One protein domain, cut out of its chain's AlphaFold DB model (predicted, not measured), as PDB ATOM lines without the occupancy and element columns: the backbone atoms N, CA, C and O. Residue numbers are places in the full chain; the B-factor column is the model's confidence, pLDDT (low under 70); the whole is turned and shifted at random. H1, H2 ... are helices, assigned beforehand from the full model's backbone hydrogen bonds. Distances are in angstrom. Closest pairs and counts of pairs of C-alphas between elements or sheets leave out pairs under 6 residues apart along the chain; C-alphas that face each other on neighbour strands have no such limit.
ATOM      1  N   ARG A  28      17.420  -5.415  11.404       89.38
ATOM      2  CA  ARG A  28      16.515  -6.354  10.724       89.38
ATOM      3  C   ARG A  28      15.641  -7.094  11.736       89.38
ATOM      4  O   ARG A  28      16.136  -7.369  12.836       89.38
ATOM      5  N   PRO A  29      14.401  -7.460  11.370       90.19
ATOM      6  CA  PRO A  29      13.547  -8.276  12.219       90.19
ATOM      7  C   PRO A  29      14.143  -9.675  12.393       90.19
ATOM      8  O   PRO A  29      14.704 -10.262  11.466       90.19
ATOM      9  N   LEU A  30      14.016 -10.208  13.604       90.56
ATOM     10  CA  LEU A  30      14.575 -11.488  14.020       90.56
ATOM     11  C   LEU A  30      13.607 -12.187  14.979       90.56
ATOM     12  O   LEU A  30      12.763 -11.549  15.596       90.56
ATOM     13  N   LYS A  31      13.725 -13.513  15.114       89.06
ATOM     14  CA  LYS A  31      12.770 -14.333  15.887       89.06
ATOM     15  C   LYS A  31      12.913 -14.226  17.415       89.06
ATOM     16  O   LYS A  31      12.137 -14.852  18.132       89.06
ATOM     17  N   HIS A  32      13.901 -13.494  17.925       89.88
ATOM     18  CA  HIS A  32      14.131 -13.370  19.365       89.88
ATOM     19  C   HIS A  32      13.264 -12.266  19.966       89.88
ATOM     20  O   HIS A  32      13.203 -11.167  19.422       89.88
ATOM     21  N   LYS A  33      12.642 -12.539  21.119       87.38
ATOM     22  CA  LYS A  33      11.731 -11.594  21.789       87.38
ATOM     23  C   LYS A  33      12.432 -10.325  22.253       87.38
ATOM     24  O   LYS A  33      11.837  -9.259  22.250       87.38
ATOM     25  N   SER A  34      13.697 -10.441  22.645       92.75
ATOM     26  CA  SER A  34      14.488  -9.296  23.095       92.75
ATOM     27  C   SER A  34      14.852  -8.316  21.975       92.75
ATOM     28  O   SER A  34      15.477  -7.302  22.265       92.75
ATOM     29  N   ILE A  35      14.503  -8.585  20.713       93.44
ATOM     30  CA  ILE A  35      14.896  -7.743  19.582       93.44
ATOM     31  C   ILE A  35      13.800  -6.750  19.224       93.44
ATOM     32  O   ILE A  35      12.662  -7.126  18.960       93.44
ATOM     33  N   ALA A  36      14.197  -5.487  19.108       94.25
ATOM     34  CA  ALA A  36      13.389  -4.423  18.544       94.25
ATOM     35  C   ALA A  36      13.907  -4.055  17.151       94.25
ATOM     36  O   ALA A  36      15.047  -3.608  16.988       94.25
ATOM     37  N   PHE A  37      13.044  -4.226  16.152       93.88
ATOM     38  CA  PHE A  37      13.236  -3.694  14.809       93.88
ATOM     39  C   PHE A  37      12.403  -2.422  14.648       93.88
ATOM     40  O   PHE A  37      11.253  -2.388  15.077       93.88
ATOM     41  N   ILE A  38      12.984  -1.393  14.029       94.75
ATOM     42  CA  ILE A  38      12.330  -0.097  13.830       94.75
ATOM     43  C   ILE A  38      12.195   0.163  12.322       94.75
ATOM     44  O   ILE A  38      13.190   0.504  11.678       94.75
ATOM     45  N   PRO A  39      10.992   0.018  11.733       93.38
ATOM     46  CA  PRO A  39      10.793   0.208  10.295       93.38
ATOM     47  C   PRO A  39      11.193   1.605   9.800       93.38
ATOM     48  O   PRO A  39      11.859   1.733   8.769       93.38
ATOM     49  N   ARG A  40      10.856   2.661  10.554       92.56
ATOM     50  CA  ARG A  40      11.178   4.051  10.194       92.56
ATOM     51  C   ARG A  40      12.675   4.320  10.079       92.56
ATOM     52  O   ARG A  40      13.068   5.098   9.214       92.56
ATOM     53  N   TYR A  41      13.512   3.647  10.867       92.75
ATOM     54  CA  TYR A  41      14.968   3.743  10.738       92.75
ATOM     55  C   TYR A  41      15.431   3.306   9.337       92.75
ATOM     56  O   TYR A  41      16.200   4.009   8.682       92.75
ATOM     57  N   ILE A  42      14.906   2.183   8.832       93.12
ATOM     58  CA  ILE A  42      15.222   1.701   7.478       93.12
ATOM     59  C   ILE A  42      14.696   2.664   6.419       93.12
ATOM     60  O   ILE A  42      15.393   2.956   5.443       93.12
ATOM     61  N   TRP A  43      13.491   3.200   6.625       92.38
ATOM     62  CA  TRP A  43      12.926   4.211   5.739       92.38
ATOM     63  C   TRP A  43      13.808   5.470   5.672       92.38
ATOM     64  O   TRP A  43      14.118   5.923   4.572       92.38
ATOM     65  N   GLN A  44      14.302   5.988   6.800       91.06
ATOM     66  CA  GLN A  44      15.194   7.156   6.825       91.06
ATOM     67  C   GLN A  44      16.535   6.881   6.144       91.06
ATOM     68  O   GLN A  44      16.969   7.676   5.311       91.06
ATOM     69  N   CYS A  45      17.144   5.724   6.416       90.81
ATOM     70  CA  CYS A  45      18.415   5.331   5.804       90.81
ATOM     71  C   CYS A  45      18.336   5.219   4.275       90.81
ATOM     72  O   CYS A  45      19.342   5.389   3.585       90.81
ATOM     73  N   THR A  46      17.160   4.878   3.742       91.00
ATOM     74  CA  THR A  46      16.942   4.676   2.303       91.00
ATOM     75  C   THR A  46      16.444   5.931   1.594       91.00
ATOM     76  O   THR A  46      16.882   6.189   0.475       91.00
ATOM     77  N   ASN A  47      15.580   6.725   2.231       91.12
ATOM     78  CA  ASN A  47      14.941   7.880   1.597       91.12
ATOM     79  C   ASN A  47      15.684   9.197   1.866       91.12
ATOM     80  O   ASN A  47      15.778  10.021   0.961       91.12
ATOM     81  N   ASN A  48      16.278   9.375   3.054       89.12
ATOM     82  CA  ASN A  48      16.929  10.627   3.471       89.12
ATOM     83  C   ASN A  48      18.375  10.428   3.992       89.12
ATOM     84  O   ASN A  48      18.737  10.954   5.049       89.12
ATOM     85  N   PRO A  49      19.267   9.722   3.269       85.44
ATOM     86  CA  PRO A  49      20.595   9.366   3.784       85.44
ATOM     87  C   PRO A  49      21.524  10.566   4.036       85.44
ATOM     88  O   PRO A  49      22.469  10.447   4.812       85.44
ATOM     89  N   LYS A  50      21.281  11.714   3.383       83.06
ATOM     90  CA  LYS A  50      22.069  12.945   3.583       83.06
ATOM     91  C   LYS A  50      21.808  13.603   4.940       83.06
ATOM     92  O   LYS A  50      22.698  14.268   5.451       83.06
ATOM     93  N   GLU A  51      20.607  13.426   5.490       81.38
ATOM     94  CA  GLU A  51      20.188  14.036   6.755       81.38
ATOM     95  C   GLU A  51      20.437  13.104   7.951       81.38
ATOM     96  O   GLU A  51      20.892  13.564   8.991       81.38
ATOM     97  N   TYR A  52      20.191  11.795   7.797       75.19
ATOM     98  CA  TYR A  52      20.128  10.846   8.924       75.19
ATOM     99  C   TYR A  52      21.252   9.796   8.948       75.19
ATOM    100  O   TYR A  52      21.244   8.927   9.816       75.19
ATOM    101  N   SER A  53      22.222   9.853   8.022       82.75
ATOM    102  CA  SER A  53      23.134   8.739   7.695       82.75
ATOM    103  C   SER A  53      22.409   7.546   7.047       82.75
ATOM    104  O   SER A  53      21.188   7.422   7.075       82.75
ATOM    105  N   ASN A  54      23.159   6.658   6.394       86.69
ATOM    106  CA  ASN A  54      22.624   5.496   5.674       86.69
ATOM    107  C   ASN A  54      22.763   4.167   6.448       86.69
ATOM    108  O   ASN A  54      22.400   3.110   5.913       86.69
ATOM    109  N   CYS A  55      23.331   4.204   7.660       87.12
ATOM    110  CA  CYS A  55      23.543   3.025   8.504       87.12
ATOM    111  C   CYS A  55      23.719   3.305  10.015       87.12
ATOM    112  O   CYS A  55      24.171   2.413  10.736       87.12
ATOM    113  N   ASP A  56      23.388   4.500  10.519       90.19
ATOM    114  CA  ASP A  56      23.639   4.860  11.926       90.19
ATOM    115  C   ASP A  56      22.447   4.566  12.855       90.19
ATOM    116  O   ASP A  56      21.722   5.458  13.301       90.19
ATOM    117  N   LEU A  57      22.244   3.284  13.176       91.56
ATOM    118  CA  LEU A  57      21.200   2.865  14.123       91.56
ATOM    119  C   LEU A  57      21.414   3.445  15.530       91.56
ATOM    120  O   LEU A  57      20.448   3.722  16.238       91.56
ATOM    121  N   ASN A  58      22.669   3.622  15.950       91.75
ATOM    122  CA  ASN A  58      22.984   4.173  17.266       91.75
ATOM    123  C   ASN A  58      22.553   5.643  17.353       91.75
ATOM    124  O   ASN A  58      21.885   6.027  18.312       91.75
ATOM    125  N   GLY A  59      22.881   6.436  16.328       92.06
ATOM    126  CA  GLY A  59      22.399   7.806  16.185       92.06
ATOM    127  C   GLY A  59      20.875   7.878  16.212       92.06
ATOM    128  O   GLY A  59      20.320   8.646  16.993       92.06
ATOM    129  N   TYR A  60      20.197   7.006  15.457       93.06
ATOM    130  CA  TYR A  60      18.734   6.956  15.420       93.06
ATOM    131  C   TYR A  60      18.104   6.682  16.797       93.06
ATOM    132  O   TYR A  60      17.250   7.436  17.249       93.06
ATOM    133  N   VAL A  61      18.539   5.626  17.494       93.38
ATOM    134  CA  VAL A  61      17.966   5.239  18.801       93.38
ATOM    135  C   VAL A  61      18.248   6.288  19.883       93.38
ATOM    136  O   VAL A  61      17.465   6.442  20.819       93.38
ATOM    137  N   ARG A  62      19.364   7.018  19.777       93.00
ATOM    138  CA  ARG A  62      19.720   8.097  20.712       93.00
ATOM    139  C   ARG A  62      19.046   9.425  20.391       93.00
ATOM    140  O   ARG A  62      18.962  10.278  21.276       93.00
ATOM    141  N   TRP A  63      18.573   9.615  19.164       93.38
ATOM    142  CA  TRP A  63      17.833  10.806  18.785       93.38
ATOM    143  C   TRP A  63      16.389  10.692  19.261       93.38
ATOM    144  O   TRP A  63      15.524  10.130  18.592       93.38
ATOM    145  N   ILE A  64      16.136  11.253  20.444       92.12
ATOM    146  CA  ILE A  64      14.876  11.065  21.162       92.12
ATOM    147  C   ILE A  64      13.640  11.472  20.345       92.12
ATOM    148  O   ILE A  64      12.656  10.739  20.346       92.12
ATOM    149  N   ASP A  65      13.703  12.571  19.588       92.00
ATOM    150  CA  ASP A  65      12.557  13.074  18.819       92.00
ATOM    151  C   ASP A  65      12.135  12.123  17.692       92.00
ATOM    152  O   ASP A  65      10.945  11.960  17.427       92.00
ATOM    153  N   GLU A  66      13.100  11.481  17.028       89.75
ATOM    154  CA  GLU A  66      12.815  10.480  15.997       89.75
ATOM    155  C   GLU A  66      12.446   9.136  16.617       89.75
ATOM    156  O   GLU A  66      11.494   8.489  16.176       89.75
ATOM    157  N   PHE A  67      13.149   8.735  17.676       93.56
ATOM    158  CA  PHE A  67      12.916   7.464  18.350       93.56
ATOM    159  C   PHE A  67      11.504   7.369  18.946       93.56
ATOM    160  O   PHE A  67      10.853   6.329  18.826       93.56
ATOM    161  N   LEU A  68      10.984   8.462  19.515       95.38
ATOM    162  CA  LEU A  68       9.628   8.517  20.075       95.38
ATOM    163  C   LEU A  68       8.517   8.371  19.023       95.38
ATOM    164  O   LEU A  68       7.394   8.020  19.377       95.38
ATOM    165  N   LYS A  69       8.803   8.591  17.731       94.06
ATOM    166  CA  LYS A  69       7.834   8.324  16.649       94.06
ATOM    167  C   LYS A  69       7.635   6.829  16.415       94.06
ATOM    168  O   LYS A  69       6.574   6.421  15.954       94.06
ATOM    169  N   SER A  70       8.647   6.026  16.735       95.12
ATOM    170  CA  SER A  70       8.642   4.579  16.519       95.12
ATOM    171  C   SER A  70       8.457   3.767  17.797       95.12
ATOM    172  O   SER A  70       8.119   2.586  17.715       95.12
ATOM    173  N   CYS A  71       8.678   4.364  18.968       95.56
ATOM    174  CA  CYS A  71       8.672   3.675  20.252       95.56
ATOM    175  C   CYS A  71       7.904   4.457  21.323       95.56
ATOM    176  O   CYS A  71       8.201   5.620  21.605       95.56
ATOM    177  N   ASN A  72       6.989   3.780  22.015       96.50
ATOM    178  CA  ASN A  72       6.480   4.235  23.298       96.50
ATOM    179  C   ASN A  72       7.520   3.930  24.384       96.50
ATOM    180  O   ASN A  72       7.570   2.836  24.954       96.50
ATOM    181  N   LEU A  73       8.348   4.932  24.679       94.94
ATOM    182  CA  LEU A  73       9.451   4.811  25.630       94.94
ATOM    183  C   LEU A  73       8.990   4.368  27.028       94.94
ATOM    184  O   LEU A  73       9.681   3.581  27.668       94.94
ATOM    185  N   LEU A  74       7.825   4.822  27.498       96.19
ATOM    186  CA  LEU A  74       7.317   4.442  28.820       96.19
ATOM    187  C   LEU A  74       6.942   2.959  28.870       96.19
ATOM    188  O   LEU A  74       7.369   2.263  29.787       96.19
ATOM    189  N   LYS A  75       6.235   2.459  27.849       96.88
ATOM    190  CA  LYS A  75       5.922   1.025  27.716       96.88
ATOM    191  C   LYS A  75       7.193   0.176  27.674       96.88
ATOM    192  O   LYS A  75       7.290  -0.822  28.384       96.88
ATOM    193  N   MET A  76       8.205   0.618  26.920       95.62
ATOM    194  CA  MET A  76       9.503  -0.063  26.839       95.62
ATOM    195  C   MET A  76      10.203  -0.124  28.206       95.62
ATOM    196  O   MET A  76      10.676  -1.179  28.626       95.62
ATOM    197  N   LEU A  77      10.245   0.995  28.937       95.25
ATOM    198  CA  LEU A  77      10.865   1.067  30.264       95.25
ATOM    199  C   LEU A  77      10.101   0.247  31.316       95.25
ATOM    200  O   LEU A  77      10.725  -0.311  32.221       95.25
ATOM    201  N   CYS A  78       8.783   0.110  31.169       96.50
ATOM    202  CA  CYS A  78       7.946  -0.768  31.990       96.50
ATOM    203  C   CYS A  78       8.027  -2.254  31.587       96.50
ATOM    204  O   CYS A  78       7.589  -3.110  32.355       96.50
ATOM    205  N   GLY A  79       8.619  -2.578  30.433       93.81
ATOM    206  CA  GLY A  79       8.770  -3.951  29.944       93.81
ATOM    207  C   GLY A  79       7.506  -4.531  29.306       93.81
ATOM    208  O   GLY A  79       7.304  -5.741  29.360       93.81
ATOM    209  N   GLU A  80       6.643  -3.687  28.740       94.62
ATOM    210  CA  GLU A  80       5.458  -4.108  27.981       94.62
ATOM    211  C   GLU A  80       5.835  -4.470  26.539       94.62
ATOM    212  O   GLU A  80       6.470  -3.666  25.874       94.62
ATOM    213  N   ASP A  81       5.411  -5.629  26.022       88.06
ATOM    214  CA  ASP A  81       5.853  -6.179  24.722       88.06
ATOM    215  C   ASP A  81       5.458  -5.347  23.476       88.06
ATOM    216  O   ASP A  81       6.023  -5.530  22.397       88.06
ATOM    217  N   ASP A  82       4.482  -4.443  23.581       91.81
ATOM    218  CA  ASP A  82       3.920  -3.664  22.467       91.81
ATOM    219  C   ASP A  82       4.526  -2.255  22.330       91.81
ATOM    220  O   ASP A  82       3.911  -1.356  21.757       91.81
ATOM    221  N   PHE A  83       5.742  -2.048  22.846       94.75
ATOM    222  CA  PHE A  83       6.371  -0.726  22.889       94.75
ATOM    223  C   PHE A  83       6.767  -0.154  21.518       94.75
ATOM    224  O   PHE A  83       6.855   1.064  21.386       94.75
ATOM    225  N   ILE A  84       6.996  -0.983  20.495       93.75
ATOM    226  CA  ILE A  84       7.229  -0.496  19.127       93.75
ATOM    227  C   ILE A  84       5.884  -0.188  18.461       93.75
ATOM    228  O   ILE A  84       5.042  -1.071  18.284       93.75
ATOM    229  N   CYS A  85       5.698   1.074  18.075       90.06
ATOM    230  CA  CYS A  85       4.446   1.589  17.524       90.06
ATOM    231  C   CYS A  85       4.216   1.171  16.065       90.06
ATOM    232  O   CYS A  85       3.076   1.096  15.612       90.06
ATOM    233  N   GLU A  86       5.293   0.909  15.327       86.38
ATOM    234  CA  GLU A  86       5.284   0.666  13.884       86.38
ATOM    235  C   GLU A  86       5.630  -0.797  13.600       86.38
ATOM    236  O   GLU A  86       6.657  -1.287  14.067       86.38
ATOM    237  N   LYS A  87       4.791  -1.498  12.835       76.19
ATOM    238  CA  LYS A  87       4.995  -2.910  12.484       76.19
ATOM    239  C   LYS A  87       5.106  -3.090  10.981       76.19
ATOM    240  O   LYS A  87       4.293  -2.461  10.269       76.19
TER     241      LYS A  87
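What this domain is: This is residues 28 to 87 of the 87 residues of an uncharacterized protein of Clostridium felsineum DSM 794 (UniProt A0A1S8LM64). Five short helices follow a chain that doubles back on itself: H1 runs toward one end of the domain, H2 sits at the turn, and H3, H4 and H5 step back in short pieces to the opposite end. The unnamed residues 28 to 38 loop round into H1, and residues 79 to 87 fold back from H5 toward the beginning of H1. The printed part has 60 residues with five named helices, in the order H1 to H5, and no named strand; the class is all helix. It is compact, with a radius of gyration of the C-alphas of 11.7 A and spans of 34 by 25 by 17 A.

How they stand to each other: Begin with H1, residues 39 to 47. H2, residues 49 to 52, is close to it but not clearly touching; their closest C-alphas, Gln 44 and Tyr 52, are 6.5 A apart. H3, residues 57 to 62, is also close to H1 but not clearly touching: look at the closest C-alphas, Tyr 41 and Tyr 60, 6.8 A apart, with a steep tilt of 61 degrees, opposite ways. H4, residues 64 to 70, and H3 only just touch, with 3 pairs of C-alphas within 8 A, and only at the corner by their link; the closest C-alphas are Val 61 and Phe 67, 5.5 A apart. H5, residues 73 to 78, and H4 meet only through their link, and H5 is apart from H1. In H1, H3 and H5 every O i to N i+4 pair is within hydrogen-bond range; in H4 1 of 3 is, beside 3 of 4 O i to N i+3 pairs, and H2 is too short for an O i to N i+4 pair.

Where its parts are: Find C-alpha 39 at (10.793, 0.208, 10.295); from there H1 runs 12.3 A to C-alpha 47 at (14.941, 7.880, 1.597). H2 measures 5.4 A, H3 8.5 A and H4 10.1 A from first to last C-alpha. H5 covers 8.6 A and ends at C-alpha 78, (7.946, -0.768, 31.990).

The domain as a whole: Look for the two C-alphas farthest apart at Lys 50 and Cys 78, 34.6 A. The printed part has no cut, and the links H1 to H2, H2 to H3, H3 to H4 and H4 to H5 are tight. The mean pLDDT of the printed part of this model is 91.2, and no printed residue is under 70.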